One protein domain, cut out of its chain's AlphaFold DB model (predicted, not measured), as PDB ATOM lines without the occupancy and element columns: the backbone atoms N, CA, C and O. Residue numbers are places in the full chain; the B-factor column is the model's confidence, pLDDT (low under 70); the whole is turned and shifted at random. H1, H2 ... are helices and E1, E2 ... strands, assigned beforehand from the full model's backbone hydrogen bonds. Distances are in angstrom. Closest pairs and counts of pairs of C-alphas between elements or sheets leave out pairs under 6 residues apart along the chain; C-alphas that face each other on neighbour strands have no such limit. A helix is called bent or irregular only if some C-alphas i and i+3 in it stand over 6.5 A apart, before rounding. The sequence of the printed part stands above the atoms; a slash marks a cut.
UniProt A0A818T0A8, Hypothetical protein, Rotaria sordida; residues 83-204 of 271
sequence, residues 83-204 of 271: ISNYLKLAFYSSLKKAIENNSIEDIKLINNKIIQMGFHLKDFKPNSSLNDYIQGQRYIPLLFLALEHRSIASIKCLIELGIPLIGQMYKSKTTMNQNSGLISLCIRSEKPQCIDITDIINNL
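AT A GLANCE: This is residues 83 to 204 of the 271 residues of the protein "Hypothetical protein" of Rotaria sordida (UniProt A0A818T0A8). Two helical hairpins, the bent helix's second arm H1b with H2 and H3 with H4, pack together in one cluster, and a small two-strand hairpin, E1 and E2, makes the sheet towards the other end of the long axis. The first arm, H1a, turns off H1b at about a right angle, and the short helix H5 follows E2 directly. The printed part has 122 residues, with five named helices and two named strands in the order H1 H2 H3 H4 E1 E2 H5. The sheet is antiparallel and the class mostly helix. The whole is compact, with a radius of gyration of the C-alphas of 14.0 A, yet elongated in outline, spanning 44 by 27 by 25 A.

IN THESE COORDINATES: Find C-alpha 168 at (235.736, 173.796, 238.627); from there E1 runs to residue 171, 9.9 A. Its partner E2 is residues 193 to 196, 9.5 A, and H5, residues 197 to 202, ends at C-alpha 202, (221.730, 176.808, 236.516), after 8.7 A. H3 is residues 142 to 148, 9.9 A, and H4 residues 152 to 160, 12.4 A. H2 takes residues 104 to 116, 18.2 A. H1, residues 83 to 100, begins at C-alpha 83, (251.777, 181.944, 235.167); by its hydrogen bonds it was assigned as one helix, but it is bent, with C-alphas 90 and 93 7.7 A apart. Its arms are H1a, residues 83 to 90, and H1b, residues 93 to 100, each 10.5 A and about perpendicular at 83 degrees.

HOW THE PARTS SIT: Look first at the hairpin E1 and E2, antiparallel at 153 degrees, where N 169 and O 195 are within hydrogen-bond range at 2.9 A. The closest C-alphas of E1 and H3, Met 169 and Phe 144, are 7.8 A apart. H3 and H5 are close but not clearly touching, Phe 144 and Ile 197 having the closest C-alphas at 7.0 A. H3 touches H4 in a hairpin, C-alphas of Ala 146 and Ile 155 closest at 5.8 A, at a shallow tilt of 22 degrees, opposite ways. H3 also touches H1b, closest C-alphas Ala 146 and Ile 99 at 5.9 A, only just at a steep tilt of 37 degrees. H1b and H2 touch in a hairpin at a shallow tilt of 29 degrees, closest C-alphas Ala 98 and Asp 106 at 5.7 A. H2 touches H4 with residues 104 to 107 alone, closest C-alphas Ile 104 and Ser 154 at 6.0 A. H1a and E1 are apart. In H1a, H1b, H2, H3, H4 and H5 every O i to N i+4 pair is within hydrogen-bond range.

THE WHOLE: The C-alphas farthest apart, Gln 116 and Glu 190, are 44.0 A apart. The printed part has no cut; the links H2 to H3 and E1 to E2 are long, with 25 and 21 residues. Mean pLDDT of the printed part is 74.2, and 40 residues are under 70, among them residues 129 to 138 and 170 to 193.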
ATOM      1  N   ILE A  83     252.414 180.620 235.212       65.62
ATOM      2  CA  ILE A  83     251.777 181.944 235.167       65.62
ATOM      3  C   ILE A  83     250.601 182.067 236.147       65.62
ATOM      4  O   ILE A  83     250.532 183.021 236.914       65.62
ATOM      5  N   SER A  84     249.685 181.096 236.197       77.56
ATOM      6  CA  SER A  84     248.550 181.176 237.126       77.56
ATOM      7  C   SER A  84     248.997 181.136 238.583       77.56
ATOM      8  O   SER A  84     248.370 181.804 239.400       77.56
ATOM      9  N   ASN A  85     250.007 180.335 238.933       73.06
ATOM     10  CA  ASN A  85     250.507 180.288 240.310       73.06
ATOM     11  C   ASN A  85     251.169 181.608 240.697       73.06
ATOM     12  O   ASN A  85     250.945 182.099 241.800       73.06
ATOM     13  N   TYR A  86     251.909 182.206 239.767       71.12
ATOM     14  CA  TYR A  86     252.465 183.536 239.937       71.12
ATOM     15  C   TYR A  86     251.368 184.583 240.187       71.12
ATOM     16  O   TYR A  86     251.366 185.249 241.222       71.12
ATOM     17  N   LEU A  87     250.371 184.663 239.299       79.62
ATOM     18  CA  LEU A  87     249.277 185.627 239.428       79.62
ATOM     19  C   LEU A  87     248.486 185.443 240.727       79.62
ATOM     20  O   LEU A  87     248.068 186.411 241.361       79.62
ATOM     21  N   LYS A  88     248.315 184.191 241.150       84.19
ATOM     22  CA  LYS A  88     247.721 183.839 242.436       84.19
ATOM     23  C   LYS A  88     248.516 184.408 243.609       84.19
ATOM     24  O   LYS A  88     247.933 185.069 244.458       84.19
ATOM     25  N   LEU A  89     249.824 184.177 243.657       77.81
ATOM     26  CA  LEU A  89     250.675 184.667 244.743       77.81
ATOM     27  C   LEU A  89     250.718 186.200 244.789       77.81
ATOM     28  O   LEU A  89     250.568 186.775 245.864       77.81
ATOM     29  N   ALA A  90     250.860 186.842 243.629       75.31
ATOM     30  CA  ALA A  90     251.043 188.286 243.531       75.31
ATOM     31  C   ALA A  90     249.737 189.088 243.687       75.31
ATOM     32  O   ALA A  90     249.730 190.146 244.313       75.31
ATOM     33  N   PHE A  91     248.617 188.602 243.136       87.44
ATOM     34  CA  PHE A  91     247.405 189.420 242.979       87.44
ATOM     35  C   PHE A  91     246.153 188.862 243.642       87.44
ATOM     36  O   PHE A  91     245.198 189.618 243.827       87.44
ATOM     37  N   TYR A  92     246.107 187.576 244.013       88.94
ATOM     38  CA  TYR A  92     244.859 186.972 244.494       88.94
ATOM     39  C   TYR A  92     244.322 187.646 245.754       88.94
ATOM     40  O   TYR A  92     243.130 187.905 245.823       88.94
ATOM     41  N   SER A  93     245.174 187.975 246.728       87.00
ATOM     42  CA  SER A  93     244.733 188.621 247.973       87.00
ATOM     43  C   SER A  93     244.085 189.990 247.712       87.00
ATOM     44  O   SER A  93     242.998 190.285 248.214       87.00
ATOM     45  N   SER A  94     244.697 190.803 246.845       92.25
ATOM     46  CA  SER A  94     244.153 192.106 246.450       92.25
ATOM     47  C   SER A  94     242.873 191.974 245.627       92.25
ATOM     48  O   SER A  94     241.905 192.680 245.900       92.25
ATOM     49  N   LEU A  95     242.837 191.048 244.661       95.38
ATOM     50  CA  LEU A  95     241.640 190.774 243.860       95.38
ATOM     51  C   LEU A  95     240.502 190.248 244.727       95.38
ATOM     52  O   LEU A  95     239.367 190.676 244.559       95.38
ATOM     53  N   LYS A  96     240.805 189.367 245.682       91.88
ATOM     54  CA  LYS A  96     239.840 188.827 246.636       91.88
ATOM     55  C   LYS A  96     239.189 189.948 247.427       91.88
ATOM     56  O   LYS A  96     237.972 190.063 247.398       91.88
ATOM     57  N   LYS A  97     239.988 190.831 248.029       92.25
ATOM     58  CA  LYS A  97     239.477 191.996 248.763       92.25
ATOM     59  C   LYS A  97     238.651 192.934 247.874       92.25
ATOM     60  O   LYS A  97     237.607 193.415 248.299       92.25
ATOM     61  N   ALA A  98     239.100 193.193 246.645       96.56
ATOM     62  CA  ALA A  98     238.371 194.039 245.700       96.56
ATOM     63  C   ALA A  98     237.010 193.431 245.317       96.56
ATOM     64  O   ALA A  98     236.006 194.139 245.293       96.56
ATOM     65  N   ILE A  99     236.965 192.115 245.084       95.06
ATOM     66  CA  ILE A  99     235.736 191.369 244.794       95.06
ATOM     67  C   ILE A  99     234.808 191.365 246.008       95.06
ATOM     68  O   ILE A  99     233.641 191.695 245.847       95.06
ATOM     69  N   GLU A 100     235.319 191.060 247.203       89.81
ATOM     70  CA  GLU A 100     234.560 191.078 248.464       89.81
ATOM     71  C   GLU A 100     233.926 192.451 248.739       89.81
ATOM     72  O   GLU A 100     232.806 192.528 249.238       89.81
ATOM     73  N   ASN A 101     234.621 193.528 248.365       92.56
ATOM     74  CA  ASN A 101     234.135 194.905 248.467       92.56
ATOM     75  C   ASN A 101     233.275 195.349 247.269       92.56
ATOM     76  O   ASN A 101     232.809 196.486 247.251       92.56
ATOM     77  N   ASN A 102     233.097 194.493 246.256       92.94
ATOM     78  CA  ASN A 102     232.448 194.805 244.980       92.94
ATOM     79  C   ASN A 102     233.006 196.082 244.297       92.94
ATOM     80  O   ASN A 102     232.261 196.853 243.692       92.94
ATOM     81  N   SER A 103     234.321 196.313 244.420       96.69
ATOM     82  CA  SER A 103     235.041 197.511 243.955       96.69
ATOM     83  C   SER A 103     235.583 197.321 242.535       96.69
ATOM     84  O   SER A 103     236.604 196.661 242.317       96.69
ATOM     85  N   ILE A 104     234.903 197.903 241.541       97.19
ATOM     86  CA  ILE A 104     235.308 197.804 240.128       97.19
ATOM     87  C   ILE A 104     236.603 198.580 239.875       97.19
ATOM     88  O   ILE A 104     237.442 198.130 239.088       97.19
ATOM     89  N   GLU A 105     236.780 199.740 240.514       97.00
ATOM     90  CA  GLU A 105     237.983 200.557 240.360       97.00
ATOM     91  C   GLU A 105     239.230 199.783 240.786       97.00
ATOM     92  O   GLU A 105     240.219 199.770 240.051       97.00
ATOM     93  N   ASP A 106     239.162 199.066 241.912       97.06
ATOM     94  CA  ASP A 106     240.281 198.267 242.409       97.06
ATOM     95  C   ASP A 106     240.571 197.074 241.494       97.06
ATOM     96  O   ASP A 106     241.733 196.813 241.177       97.06
ATOM     97  N   ILE A 107     239.537 196.374 241.005       97.50
ATOM     98  CA  ILE A 107     239.714 195.271 240.044       97.50
ATOM     99  C   ILE A 107     240.415 195.777 238.779       97.50
ATOM    100  O   ILE A 107     241.378 195.160 238.317       97.50
ATOM    101  N   LYS A 108     239.982 196.920 238.233       96.88
ATOM    102  CA  LYS A 108     240.594 197.528 237.042       96.88
ATOM    103  C   LYS A 108     242.022 197.995 237.308       96.88
ATOM    104  O   LYS A 108     242.895 197.765 236.474       96.88
ATOM    105  N   LEU A 109     242.281 198.601 238.466       96.69
ATOM    106  CA  LEU A 109     243.620 199.021 238.870       96.69
ATOM    107  C   LEU A 109     244.573 197.825 238.965       96.69
ATOM    108  O   LEU A 109     245.689 197.887 238.450       96.69
ATOM    109  N   ILE A 110     244.135 196.726 239.582       94.94
ATOM    110  CA  ILE A 110     244.930 195.498 239.685       94.94
ATOM    111  C   ILE A 110     245.140 194.878 238.299       94.94
ATOM    112  O   ILE A 110     246.263 194.512 237.963       94.94
ATOM    113  N   ASN A 111     244.103 194.818 237.461       93.88
ATOM    114  CA  ASN A 111     244.227 194.322 236.093       93.88
ATOM    115  C   ASN A 111     245.216 195.149 235.258       93.88
ATOM    116  O   ASN A 111     245.987 194.581 234.491       93.88
ATOM    117  N   ASN A 112     245.259 196.471 235.435       85.44
ATOM    118  CA  ASN A 112     246.250 197.311 234.763       85.44
ATOM    119  C   ASN A 112     247.681 196.945 235.177       85.44
ATOM    120  O   ASN A 112     248.554 196.903 234.316       85.44
ATOM    121  N   LYS A 113     247.918 196.611 236.453       79.81
ATOM    122  CA  LYS A 113     249.225 196.104 236.912       79.81
ATOM    123  C   LYS A 113     249.562 194.756 236.272       79.81
ATOM    124  O   LYS A 113     250.669 194.572 235.783       79.81
ATOM    125  N   ILE A 114     248.589 193.844 236.209       78.38
ATOM    126  CA  ILE A 114     248.736 192.540 235.543       78.38
ATOM    127  C   ILE A 114     249.115 192.728 234.061       78.38
ATOM    128  O   ILE A 114     250.053 192.091 233.586       78.38
ATOM    129  N   ILE A 115     248.446 193.647 233.353       72.00
ATOM    130  CA  ILE A 115     248.726 193.971 231.942       72.00
ATOM    131  C   ILE A 115     250.100 194.617 231.763       72.00
ATOM    132  O   ILE A 115     250.812 194.266 230.826       72.00
ATOM    133  N   GLN A 116     250.492 195.538 232.646       64.38
ATOM    134  CA  GLN A 116     251.825 196.156 232.617       64.38
ATOM    135  C   GLN A 116     252.944 195.117 232.732       64.38
ATOM    136  O   GLN A 116     254.027 195.322 232.197       64.38
ATOM    137  N   MET A 117     252.655 193.986 233.373       55.97
ATOM    138  CA  MET A 117     253.568 192.854 233.519       55.97
ATOM    139  C   MET A 117     253.457 191.826 232.384       55.97
ATOM    140  O   MET A 117     254.053 190.758 232.462       55.97
ATOM    141  N   GLY A 118     252.699 192.128 231.326       60.44
ATOM    142  CA  GLY A 118     252.554 191.265 230.151       60.44
ATOM    143  C   GLY A 118     251.591 190.092 230.334       60.44
ATOM    144  O   GLY A 118     251.541 189.209 229.480       60.44
ATOM    145  N   PHE A 119     250.814 190.078 231.418       78.50
ATOM    146  CA  PHE A 119     249.831 189.038 231.701       78.50
ATOM    147  C   PHE A 119     248.402 189.541 231.495       78.50
ATOM    148  O   PHE A 119     248.130 190.730 231.311       78.50
ATOM    149  N   HIS A 120     247.450 188.623 231.581       80.94
ATOM    150  CA  HIS A 120     246.030 188.919 231.518       80.94
ATOM    151  C   HIS A 120     245.277 188.227 232.652       80.94
ATOM    152  O   HIS A 120     245.643 187.141 233.098       80.94
ATOM    153  N   LEU A 121     244.148 188.801 233.076       87.19
ATOM    154  CA  LEU A 121     243.285 188.162 234.075       87.19
ATOM    155  C   LEU A 121     242.830 186.753 233.658       87.19
ATOM    156  O   LEU A 121     242.759 185.864 234.500       87.19
ATOM    157  N   LYS A 122     242.599 186.513 232.360       84.00
ATOM    158  CA  LYS A 122     242.255 185.183 231.817       84.00
ATOM    159  C   LYS A 122     243.319 184.102 232.069       84.00
ATOM    160  O   LYS A 122     243.019 182.922 231.909       84.00
ATOM    161  N   ASP A 123     244.538 184.495 232.438       79.88
ATOM    162  CA  ASP A 123     245.636 183.575 232.730       79.88
ATOM    163  C   ASP A 123     245.539 183.002 234.160       79.88
ATOM    164  O   ASP A 123     246.260 182.062 234.508       79.88
ATOM    165  N   PHE A 124     244.613 183.505 234.992       85.50
ATOM    166  CA  PHE A 124     244.202 182.811 236.210       85.50
ATOM    167  C   PHE A 124     243.565 181.469 235.862       85.50
ATOM    168  O   PHE A 124     242.638 181.380 235.057       85.50
ATOM    169  N   LYS A 125     244.010 180.408 236.538       82.69
ATOM    170  CA  LYS A 125     243.425 179.084 236.371       82.69
ATOM    171  C   LYS A 125     241.955 179.123 236.819       82.69
ATOM    172  O   LYS A 125     241.695 179.392 238.000       82.69
ATOM    173  N   PRO A 126     241.007 178.793 235.922       81.44
ATOM    174  CA  PRO A 126     239.583 178.760 236.258       81.44
ATOM    175  C   PRO A 126     239.225 177.596 237.190       81.44
ATOM    176  O   PRO A 126     238.162 177.589 237.801       81.44
ATOM    177  N   ASN A 127     240.128 176.619 237.315       77.88
ATOM    178  CA  ASN A 127     239.961 175.446 238.158       77.88
ATOM    179  C   ASN A 127     240.848 175.544 239.403       77.88
ATOM    180  O   ASN A 127     242.054 175.778 239.279       77.88
ATOM    181  N   SER A 128     240.291 175.285 240.584       73.81
ATOM    182  CA  SER A 128     241.086 175.057 241.797       73.81
ATOM    183  C   SER A 128     241.337 173.567 242.024       73.81
ATOM    184  O   SER A 128     240.766 172.713 241.353       73.81
ATOM    185  N   SER A 129     242.231 173.231 242.953       67.31
ATOM    186  CA  SER A 129     242.393 171.867 243.474       67.31
ATOM    187  C   SER A 129     242.125 171.844 244.979       67.31
ATOM    188  O   SER A 129     242.153 172.892 245.621       67.31
ATOM    189  N   LEU A 130     241.907 170.663 245.567       56.66
ATOM    190  CA  LEU A 130     241.685 170.532 247.020       56.66
ATOM    191  C   LEU A 130     242.823 171.128 247.865       56.66
ATOM    192  O   LEU A 130     242.572 171.615 248.964       56.66
ATOM    193  N   ASN A 131     244.049 171.117 247.335       54.59
ATOM    194  CA  ASN A 131     245.250 171.592 248.024       54.59
ATOM    195  C   ASN A 131     245.744 172.931 247.452       54.59
ATOM    196  O   ASN A 131     246.919 173.252 247.582       54.59
ATOM    197  N   ASP A 132     244.887 173.676 246.754       65.12
ATOM    198  CA  ASP A 132     245.236 174.978 246.182       65.12
ATOM    199  C   ASP A 132     245.106 176.046 247.274       65.12
ATOM    200  O   ASP A 132     244.013 176.558 247.531       65.12
ATOM    201  N   TYR A 133     246.209 176.317 247.971       62.31
ATOM    202  CA  TYR A 133     246.295 177.317 249.033       62.31
ATOM    203  C   TYR A 133     247.286 178.415 248.652       62.31
ATOM    204  O   TYR A 133     248.329 178.160 248.057       62.31
ATOM    205  N   ILE A 134     246.943 179.643 249.015       63.25
ATOM    206  CA  ILE A 134     247.715 180.858 248.786       63.25
ATOM    207  C   ILE A 134     247.743 181.603 250.116       63.25
ATOM    208  O   ILE A 134     246.689 181.950 250.647       63.25
ATOM    209  N   GLN A 135     248.937 181.832 250.666       62.25
ATOM    210  CA  GLN A 135     249.125 182.588 251.915       62.25
ATOM    211  C   GLN A 135     248.242 182.075 253.077       62.25
ATOM    212  O   GLN A 135     247.618 182.844 253.803       62.25
ATOM    213  N   GLY A 136     248.139 180.749 253.222       57.66
ATOM    214  CA  GLY A 136     247.336 180.102 254.269       57.66
ATOM    215  C   GLY A 136     245.819 180.133 254.040       57.66
ATOM    216  O   GLY A 136     245.072 179.556 254.826       57.66
ATOM    217  N   GLN A 137     245.348 180.753 252.956       60.00
ATOM    218  CA  GLN A 137     243.943 180.754 252.557       60.00
ATOM    219  C   GLN A 137     243.732 179.860 251.346       60.00
ATOM    220  O   GLN A 137     244.607 179.701 250.500       60.00
ATOM    221  N   ARG A 138     242.547 179.270 251.234       68.94
ATOM    222  CA  ARG A 138     242.219 178.461 250.068       68.94
ATOM    223  C   ARG A 138     241.976 179.345 248.843       68.94
ATOM    224  O   ARG A 138     241.258 180.341 248.925       68.94
ATOM    225  N   TYR A 139     242.532 178.947 247.702       79.38
ATOM    226  CA  TYR A 139     242.240 179.574 246.421       79.38
ATOM    227  C   TYR A 139     240.821 179.226 245.959       79.38
ATOM    228  O   TYR A 139     240.450 178.056 245.810       79.38
ATOM    229  N   ILE A 140     240.047 180.270 245.692       83.88
ATOM    230  CA  ILE A 140     238.724 180.227 245.083       83.88
ATOM    231  C   ILE A 140     238.871 180.936 243.735       83.88
ATOM    232  O   ILE A 140     239.327 182.079 243.712       83.88
ATOM    233  N   PRO A 141     238.534 180.299 242.600       89.88
ATOM    234  CA  PRO A 141     238.627 180.982 241.319       89.88
ATOM    235  C   PRO A 141     237.776 182.260 241.322       89.88
ATOM    236  O   PRO A 141     236.680 182.276 241.879       89.88
ATOM    237  N   LEU A 142     238.281 183.332 240.708       93.44
ATOM    238  CA  LEU A 142     237.761 184.698 240.893       93.44
ATOM    239  C   LEU A 142     236.250 184.823 240.652       93.44
ATOM    240  O   LEU A 142     235.558 185.517 241.391       93.44
ATOM    241  N   LEU A 143     235.728 184.118 239.648       91.12
ATOM    242  CA  LEU A 143     234.305 184.152 239.329       91.12
ATOM    243  C   LEU A 143     233.451 183.393 240.359       91.12
ATOM    244  O   LEU A 143     232.369 183.856 240.704       91.12
ATOM    245  N   PHE A 144     233.957 182.285 240.915       87.75
ATOM    246  CA  PHE A 144     233.310 181.601 242.043       87.75
ATOM    247  C   PHE A 144     233.280 182.492 243.283       87.75
ATOM    248  O   PHE A 144     232.267 182.527 243.974       87.75
ATOM    249  N   LEU A 145     234.361 183.232 243.542       89.06
ATOM    250  CA  LEU A 145     234.416 184.182 244.649       89.06
ATOM    251  C   LEU A 145     233.390 185.309 244.451       89.06
ATOM    252  O   LEU A 145     232.621 185.616 245.355       89.06
ATOM    253  N   ALA A 146     233.320 185.892 243.254       90.62
ATOM    254  CA  ALA A 146     232.357 186.952 242.960       90.62
ATOM    255  C   ALA A 146     230.897 186.473 243.075       90.62
ATOM    256  O   ALA A 146     230.047 187.217 243.564       90.62
ATOM    257  N   LEU A 147     230.623 185.221 242.688       85.62
ATOM    258  CA  LEU A 147     229.330 184.560 242.887       85.62
ATOM    259  C   LEU A 147     229.011 184.343 244.371       85.62
ATOM    260  O   LEU A 147     227.925 184.702 244.816       85.62
ATOM    261  N   GLU A 148     229.955 183.810 245.150       81.94
ATOM    262  CA  GLU A 148     229.800 183.584 246.596       81.94
ATOM    263  C   GLU A 148     229.437 184.882 247.341       81.94
ATOM    264  O   GLU A 148     228.588 184.874 248.236       81.94
ATOM    265  N   HIS A 149     230.004 186.008 246.900       81.50
ATOM    266  CA  HIS A 149     229.771 187.342 247.455       81.50
ATOM    267  C   HIS A 149     228.651 188.148 246.772       81.50
ATOM    268  O   HIS A 149     228.494 189.326 247.092       81.50
ATOM    269  N   ARG A 150     227.886 187.578 245.824       83.25
ATOM    270  CA  ARG A 150     226.857 188.304 245.034       83.25
ATOM    271  C   ARG A 150     227.342 189.645 244.474       83.25
ATOM    272  O   ARG A 150     226.607 190.626 244.388       83.25
ATOM    273  N   SER A 151     228.610 189.710 244.095       87.88
ATOM    274  CA  SER A 151     229.244 190.947 243.650       87.88
ATOM    275  C   SER A 151     228.978 191.152 242.162       87.88
ATOM    276  O   SER A 151     229.850 190.934 241.328       87.88
ATOM    277  N   ILE A 152     227.738 191.515 241.815       86.62
ATOM    278  CA  ILE A 152     227.236 191.598 240.429       86.62
ATOM    279  C   ILE A 152     228.124 192.495 239.564       86.62
ATOM    280  O   ILE A 152     228.445 192.156 238.424       86.62
ATOM    281  N   ALA A 153     228.561 193.625 240.115       89.38
ATOM    282  CA  ALA A 153     229.415 194.576 239.418       89.38
ATOM    283  C   ALA A 153     230.802 193.967 239.134       89.38
ATOM    284  O   ALA A 153     231.292 194.041 238.003       89.38
ATOM    285  N   SER A 154     231.377 193.266 240.116       94.19
ATOM    286  CA  SER A 154     232.596 192.468 239.941       94.19
ATOM    287  C   SER A 154     232.420 191.341 238.923       94.19
ATOM    288  O   SER A 154     233.311 191.139 238.107       94.19
ATOM    289  N   ILE A 155     231.285 190.632 238.914       91.06
ATOM    290  CA  ILE A 155     230.999 189.571 237.933       91.06
ATOM    291  C   ILE A 155     231.041 190.147 236.515       91.06
ATOM    292  O   ILE A 155     231.788 189.637 235.682       91.06
ATOM    293  N   LYS A 156     230.310 191.244 236.255       90.00
ATOM    294  CA  LYS A 156     230.332 191.925 234.946       90.00
ATOM    295  C   LYS A 156     231.755 192.321 234.565       90.00
ATOM    296  O   LYS A 156     232.220 191.974 233.485       90.00
ATOM    297  N   CYS A 157     232.465 192.977 235.481       94.00
ATOM    298  CA  CYS A 157     233.818 193.453 235.225       94.00
ATOM    299  C   CYS A 157     234.793 192.304 234.920       94.00
ATOM    300  O   CYS A 157     235.578 192.408 233.984       94.00
ATOM    301  N   LEU A 158     234.754 191.200 235.670       93.44
ATOM    302  CA  LEU A 158     235.642 190.056 235.448       93.44
ATOM    303  C   LEU A 158     235.396 189.405 234.080       93.44
ATOM    304  O   LEU A 158     236.358 189.053 233.395       93.44
ATOM    305  N   ILE A 159     234.132 189.284 233.660       89.75
ATOM    306  CA  ILE A 159     233.776 188.744 232.341       89.75
ATOM    307  C   ILE A 159     234.251 189.684 231.224       89.75
ATOM    308  O   ILE A 159     234.860 189.224 230.259       89.75
ATOM    309  N   GLU A 160     234.043 190.999 231.363       89.50
ATOM    310  CA  GLU A 160     234.547 192.009 230.415       89.50
ATOM    311  C   GLU A 160     236.074 191.962 230.272       89.50
ATOM    312  O   GLU A 160     236.604 192.126 229.174       89.50
ATOM    313  N   LEU A 161     236.781 191.682 231.371       90.88
ATOM    314  CA  LEU A 161     238.236 191.518 231.402       90.88
ATOM    315  C   LEU A 161     238.709 190.133 230.918       90.88
ATOM    316  O   LEU A 161     239.907 189.840 230.934       90.88
ATOM    317  N   GLY A 162     237.790 189.292 230.440       84.81
ATOM    318  CA  GLY A 162     238.092 188.041 229.750       84.81
ATOM    319  C   GLY A 162     238.236 186.821 230.653       84.81
ATOM    320  O   GLY A 162     238.745 185.799 230.188       84.81
ATOM    321  N   ILE A 163     237.802 186.888 231.917       88.94
ATOM    322  CA  ILE A 163     237.701 185.690 232.757       88.94
ATOM    323  C   ILE A 163     236.673 184.739 232.130       88.94
ATOM    324  O   ILE A 163     235.540 185.147 231.861       88.94
ATOM    325  N   PRO A 164     237.039 183.471 231.883       79.25
ATOM    326  CA  PRO A 164     236.133 182.535 231.242       79.25
ATOM    327  C   PRO A 164     234.972 182.147 232.170       79.25
ATOM    328  O   PRO A 164     235.170 181.892 233.357       79.25
ATOM    329  N   LEU A 165     233.769 182.019 231.600       83.31
ATOM    330  CA  LEU A 165     232.555 181.500 232.258       83.31
ATOM    331  C   LEU A 165     232.567 179.965 232.400       83.31
ATOM    332  O   LEU A 165     231.553 179.299 232.235       83.31
ATOM    333  N   ILE A 166     233.735 179.391 232.660       78.31
ATOM    334  CA  ILE A 166     233.920 177.961 232.902       78.31
ATOM    335  C   ILE A 166     234.868 177.805 234.078       78.31
ATOM    336  O   ILE A 166     235.739 178.649 234.294       78.31
ATOM    337  N   GLY A 167     234.731 176.722 234.828       75.62
ATOM    338  CA  GLY A 167     235.640 176.452 235.925       75.62
ATOM    339  C   GLY A 167     235.100 175.423 236.896       75.62
ATOM    340  O   GLY A 167     233.896 175.201 236.986       75.62
ATOM    341  N   GLN A 168     236.020 174.817 237.634       76.38
ATOM    342  CA  GLN A 168     235.736 173.796 238.627       76.38
ATOM    343  C   GLN A 168     236.381 174.152 239.960       76.38
ATOM    344  O   GLN A 168     237.573 174.457 240.037       76.38
ATOM    345  N   MET A 169     235.608 174.064 241.036       78.88
ATOM    346  CA  MET A 169     236.103 174.283 242.387       78.88
ATOM    347  C   MET A 169     235.917 173.036 243.243       78.88
ATOM    348  O   MET A 169     234.802 172.565 243.440       78.88
ATOM    349  N   TYR A 170     237.006 172.546 243.837       68.06
ATOM    350  CA  TYR A 170     236.958 171.368 244.707       68.06
ATOM    351  C   TYR A 170     236.879 171.751 246.181       68.06
ATOM    352  O   TYR A 170     237.886 172.206 246.720       68.06
ATOM    353  N   LYS A 171     235.732 171.559 246.852       61.75
ATOM    354  CA  LYS A 171     235.544 171.846 248.292       61.75
ATOM    355  C   LYS A 171     235.836 170.629 249.188       61.75
ATOM    356  O   LYS A 171     235.400 169.519 248.892       61.75
ATOM    357  N   SER A 172     236.584 170.848 250.281       53.53
ATOM    358  CA  SER A 172     236.810 169.851 251.343       53.53
ATOM    359  C   SER A 172     235.712 169.903 252.416       53.53
ATOM    360  O   SER A 172     234.954 170.866 252.503       53.53
ATOM    361  N   LYS A 173     235.632 168.842 253.230       56.75
ATOM    362  CA  LYS A 173     234.560 168.544 254.200       56.75
ATOM    363  C   LYS A 173     234.396 169.570 255.336       56.75
ATOM    364  O   LYS A 173     233.374 169.564 256.015       56.75
ATOM    365  N   THR A 174     235.393 170.411 255.598       43.78
ATOM    366  CA  THR A 174     235.483 171.175 256.849       43.78
ATOM    367  C   THR A 174     235.300 172.674 256.643       43.78
ATOM    368  O   THR A 174     235.979 173.276 255.818       43.78
ATOM    369  N   THR A 175     234.454 173.255 257.501       40.94
ATOM    370  CA  THR A 175     234.170 174.686 257.737       40.94
ATOM    371  C   THR A 175     233.112 175.352 256.846       40.94
ATOM    372  O   THR A 175     233.397 176.190 256.002       40.94
ATOM    373  N   MET A 176     231.839 175.043 257.117       38.81
ATOM    374  CA  MET A 176     230.771 176.043 257.002       38.81
ATOM    375  C   MET A 176     230.716 176.797 258.333       38.81
ATOM    376  O   MET A 176     230.210 176.265 259.320       38.81
ATOM    377  N   ASN A 177     231.269 178.009 258.374       37.44
ATOM    378  CA  ASN A 177     230.967 178.950 259.447       37.44
ATOM    379  C   ASN A 177     229.641 179.620 259.064       37.44
ATOM    380  O   ASN A 177     229.566 180.310 258.052       37.44
ATOM    381  N   GLN A 178     228.579 179.358 259.823       39.28
ATOM    382  CA  GLN A 178     227.184 179.664 259.472       39.28
ATOM    383  C   GLN A 178     226.807 181.166 259.511       39.28
ATOM    384  O   GLN A 178     225.627 181.491 259.457       39.28
ATOM    385  N   ASN A 179     227.771 182.093 259.588       33.91
ATOM    386  CA  ASN A 179     227.518 183.473 260.036       33.91
ATOM    387  C   ASN A 179     227.782 184.588 259.013       33.91
ATOM    388  O   ASN A 179     227.881 185.751 259.394       33.91
ATOM    389  N   SER A 180     227.869 184.294 257.724       35.66
ATOM    390  CA  SER A 180     227.981 185.335 256.700       35.66
ATOM    391  C   SER A 180     226.841 185.165 255.713       35.66
ATOM    392  O   SER A 180     226.723 184.090 255.133       35.66
ATOM    393  N   GLY A 181     226.027 186.205 255.512       34.12
ATOM    394  CA  GLY A 181     224.920 186.268 254.540       34.12
ATOM    395  C   GLY A 181     225.345 186.177 253.064       34.12
ATOM    396  O   GLY A 181     224.729 186.793 252.202       34.12
ATOM    397  N   LEU A 182     226.421 185.440 252.798       39.72
ATOM    398  CA  LEU A 182     226.892 184.972 251.506       39.72
ATOM    399  C   LEU A 182     225.867 183.993 250.940       39.72
ATOM    400  O   LEU A 182     225.147 183.337 251.702       39.72
ATOM    401  N   ILE A 183     225.836 183.830 249.616       37.19
ATOM    402  CA  ILE A 183     225.204 182.639 249.051       37.19
ATOM    403  C   ILE A 183     225.985 181.463 249.629       37.19
ATOM    404  O   ILE A 183     227.094 181.151 249.192       37.19
ATOM    405  N   SER A 184     225.415 180.799 250.634       40.28
ATOM    406  CA  SER A 184     225.843 179.461 250.978       40.28
ATOM    407  C   SER A 184     225.595 178.657 249.712       40.28
ATOM    408  O   SER A 184     224.446 178.355 249.394       40.28
ATOM    409  N   LEU A 185     226.650 178.367 248.950       44.22
ATOM    410  CA  LEU A 185     226.636 177.315 247.942       44.22
ATOM    411  C   LEU A 185     226.331 176.032 248.717       44.22
ATOM    412  O   LEU A 185     227.220 175.374 249.263       44.22
ATOM    413  N   CYS A 186     225.040 175.807 248.934       39.03
ATOM    414  CA  CYS A 186     224.512 174.896 249.921       39.03
ATOM    415  C   CYS A 186     224.527 173.524 249.278       39.03
ATOM    416  O   CYS A 186     223.551 173.084 248.685       39.03
ATOM    417  N   ILE A 187     225.667 172.848 249.378       43.50
ATOM    418  CA  ILE A 187     225.739 171.434 249.058       43.50
ATOM    419  C   ILE A 187     226.272 170.722 250.297       43.50
ATOM    420  O   ILE A 187     227.468 170.661 250.579       43.50
ATOM    421  N   ARG A 188     225.318 170.242 251.101       38.16
ATOM    422  CA  ARG A 188     225.557 169.364 252.247       38.16
ATOM    423  C   ARG A 188     226.007 168.009 251.705       38.16
ATOM    424  O   ARG A 188     225.179 167.176 251.358       38.16
ATOM    425  N   SER A 189     227.312 167.803 251.598       38.12
ATOM    426  CA  SER A 189     227.882 166.531 251.163       38.12
ATOM    427  C   SER A 189     228.965 166.062 252.108       38.12
ATOM    428  O   SER A 189     229.860 166.811 252.493       38.12
ATOM    429  N   GLU A 190     228.904 164.778 252.442       43.97
ATOM    430  CA  GLU A 190     229.860 164.102 253.316       43.97
ATOM    431  C   GLU A 190     231.225 163.855 252.647       43.97
ATOM    432  O   GLU A 190     232.189 163.492 253.329       43.97
ATOM    433  N   LYS A 191     231.319 164.062 251.323       48.22
ATOM    434  CA  LYS A 191     232.498 163.802 250.481       48.22
ATOM    435  C   LYS A 191     233.015 165.080 249.804       48.22
ATOM    436  O   LYS A 191     232.226 166.011 249.624       48.22
ATOM    437  N   PRO A 192     234.306 165.129 249.406       53.25
ATOM    438  CA  PRO A 192     234.837 166.221 248.596       53.25
ATOM    439  C   PRO A 192     234.000 166.384 247.331       53.25
ATOM    440  O   PRO A 192     233.684 165.393 246.673       53.25
ATOM    441  N   GLN A 193     233.645 167.620 246.999       61.78
ATOM    442  CA  GLN A 193     232.812 167.904 245.835       61.78
ATOM    443  C   GLN A 193     233.554 168.772 244.843       61.78
ATOM    444  O   GLN A 193     234.143 169.784 245.222       61.78
ATOM    445  N   CYS A 194     233.491 168.367 243.580       70.19
ATOM    446  CA  CYS A 194     233.767 169.237 242.454       70.19
ATOM    447  C   CYS A 194     232.484 170.009 242.151       70.19
ATOM    448  O   CYS A 194     231.436 169.395 241.972       70.19
ATOM    449  N   ILE A 195     232.571 171.332 242.152       71.19
ATOM    450  CA  ILE A 195     231.467 172.220 241.808       71.19
ATOM    451  C   ILE A 195     231.813 172.857 240.470       71.19
ATOM    452  O   ILE A 195     232.850 173.520 240.370       71.19
ATOM    453  N   ASP A 196     230.968 172.647 239.466       77.12
ATOM    454  CA  ASP A 196     231.070 173.333 238.183       77.12
ATOM    455  C   ASP A 196     230.362 174.688 238.267       77.12
ATOM    456  O   ASP A 196     229.302 174.819 238.882       77.12
ATOM    457  N   ILE A 197     230.948 175.717 237.662       76.06
ATOM    458  CA  ILE A 197     230.330 177.042 237.642       76.06
ATOM    459  C   ILE A 197     229.007 177.049 236.871       76.06
ATOM    460  O   ILE A 197     228.092 177.786 237.230       76.06
ATOM    461  N   THR A 198     228.896 176.192 235.858       72.94
ATOM    462  CA  THR A 198     227.681 176.005 235.062       72.94
ATOM    463  C   THR A 198     226.542 175.519 235.948       72.94
ATOM    464  O   THR A 198     225.447 176.074 235.917       72.94
ATOM    465  N   ASP A 199     226.833 174.546 236.816       72.38
ATOM    466  CA  ASP A 199     225.860 174.015 237.766       72.38
ATOM    467  C   ASP A 199     225.405 175.102 238.743       72.38
ATOM    468  O   ASP A 199     224.223 175.178 239.072       72.38
ATOM    469  N   ILE A 200     226.313 175.971 239.204       75.19
ATOM    470  CA  ILE A 200     225.940 177.094 240.077       75.19
ATOM    471  C   ILE A 200     224.966 178.019 239.354       75.19
ATOM    472  O   ILE A 200     223.922 178.333 239.915       75.19
ATOM    473  N   ILE A 201     225.299 178.434 238.129       71.94
ATOM    474  CA  ILE A 201     224.486 179.363 237.335       71.94
ATOM    475  C   ILE A 201     223.086 178.785 237.088       71.94
ATOM    476  O   ILE A 201     222.092 179.491 237.255       71.94
ATOM    477  N   ASN A 202     223.000 177.494 236.763       68.56
ATOM    478  CA  ASN A 202     221.730 176.808 236.516       68.56
ATOM    479  C   ASN A 202     220.853 176.720 237.772       68.56
ATOM    480  O   ASN A 202     219.636 176.854 237.686       68.56
ATOM    481  N   ASN A 203     221.474 176.569 238.943       69.50
ATOM    482  CA  ASN A 203     220.784 176.451 240.227       69.50
ATOM    483  C   ASN A 203     220.452 177.805 240.891       69.50
ATOM    484  O   ASN A 203     220.028 177.827 242.045       69.50
ATOM    485  N   LEU A 204     220.614 178.944 240.203       71.19
ATOM    486  CA  LEU A 204     220.249 180.280 240.709       71.19
ATOM    487  C   LEU A 204     218.721 180.509 240.741       71.19
ATOM    488  O   LEU A 204     218.245 181.551 240.294       71.19
TER     489      LEU A 204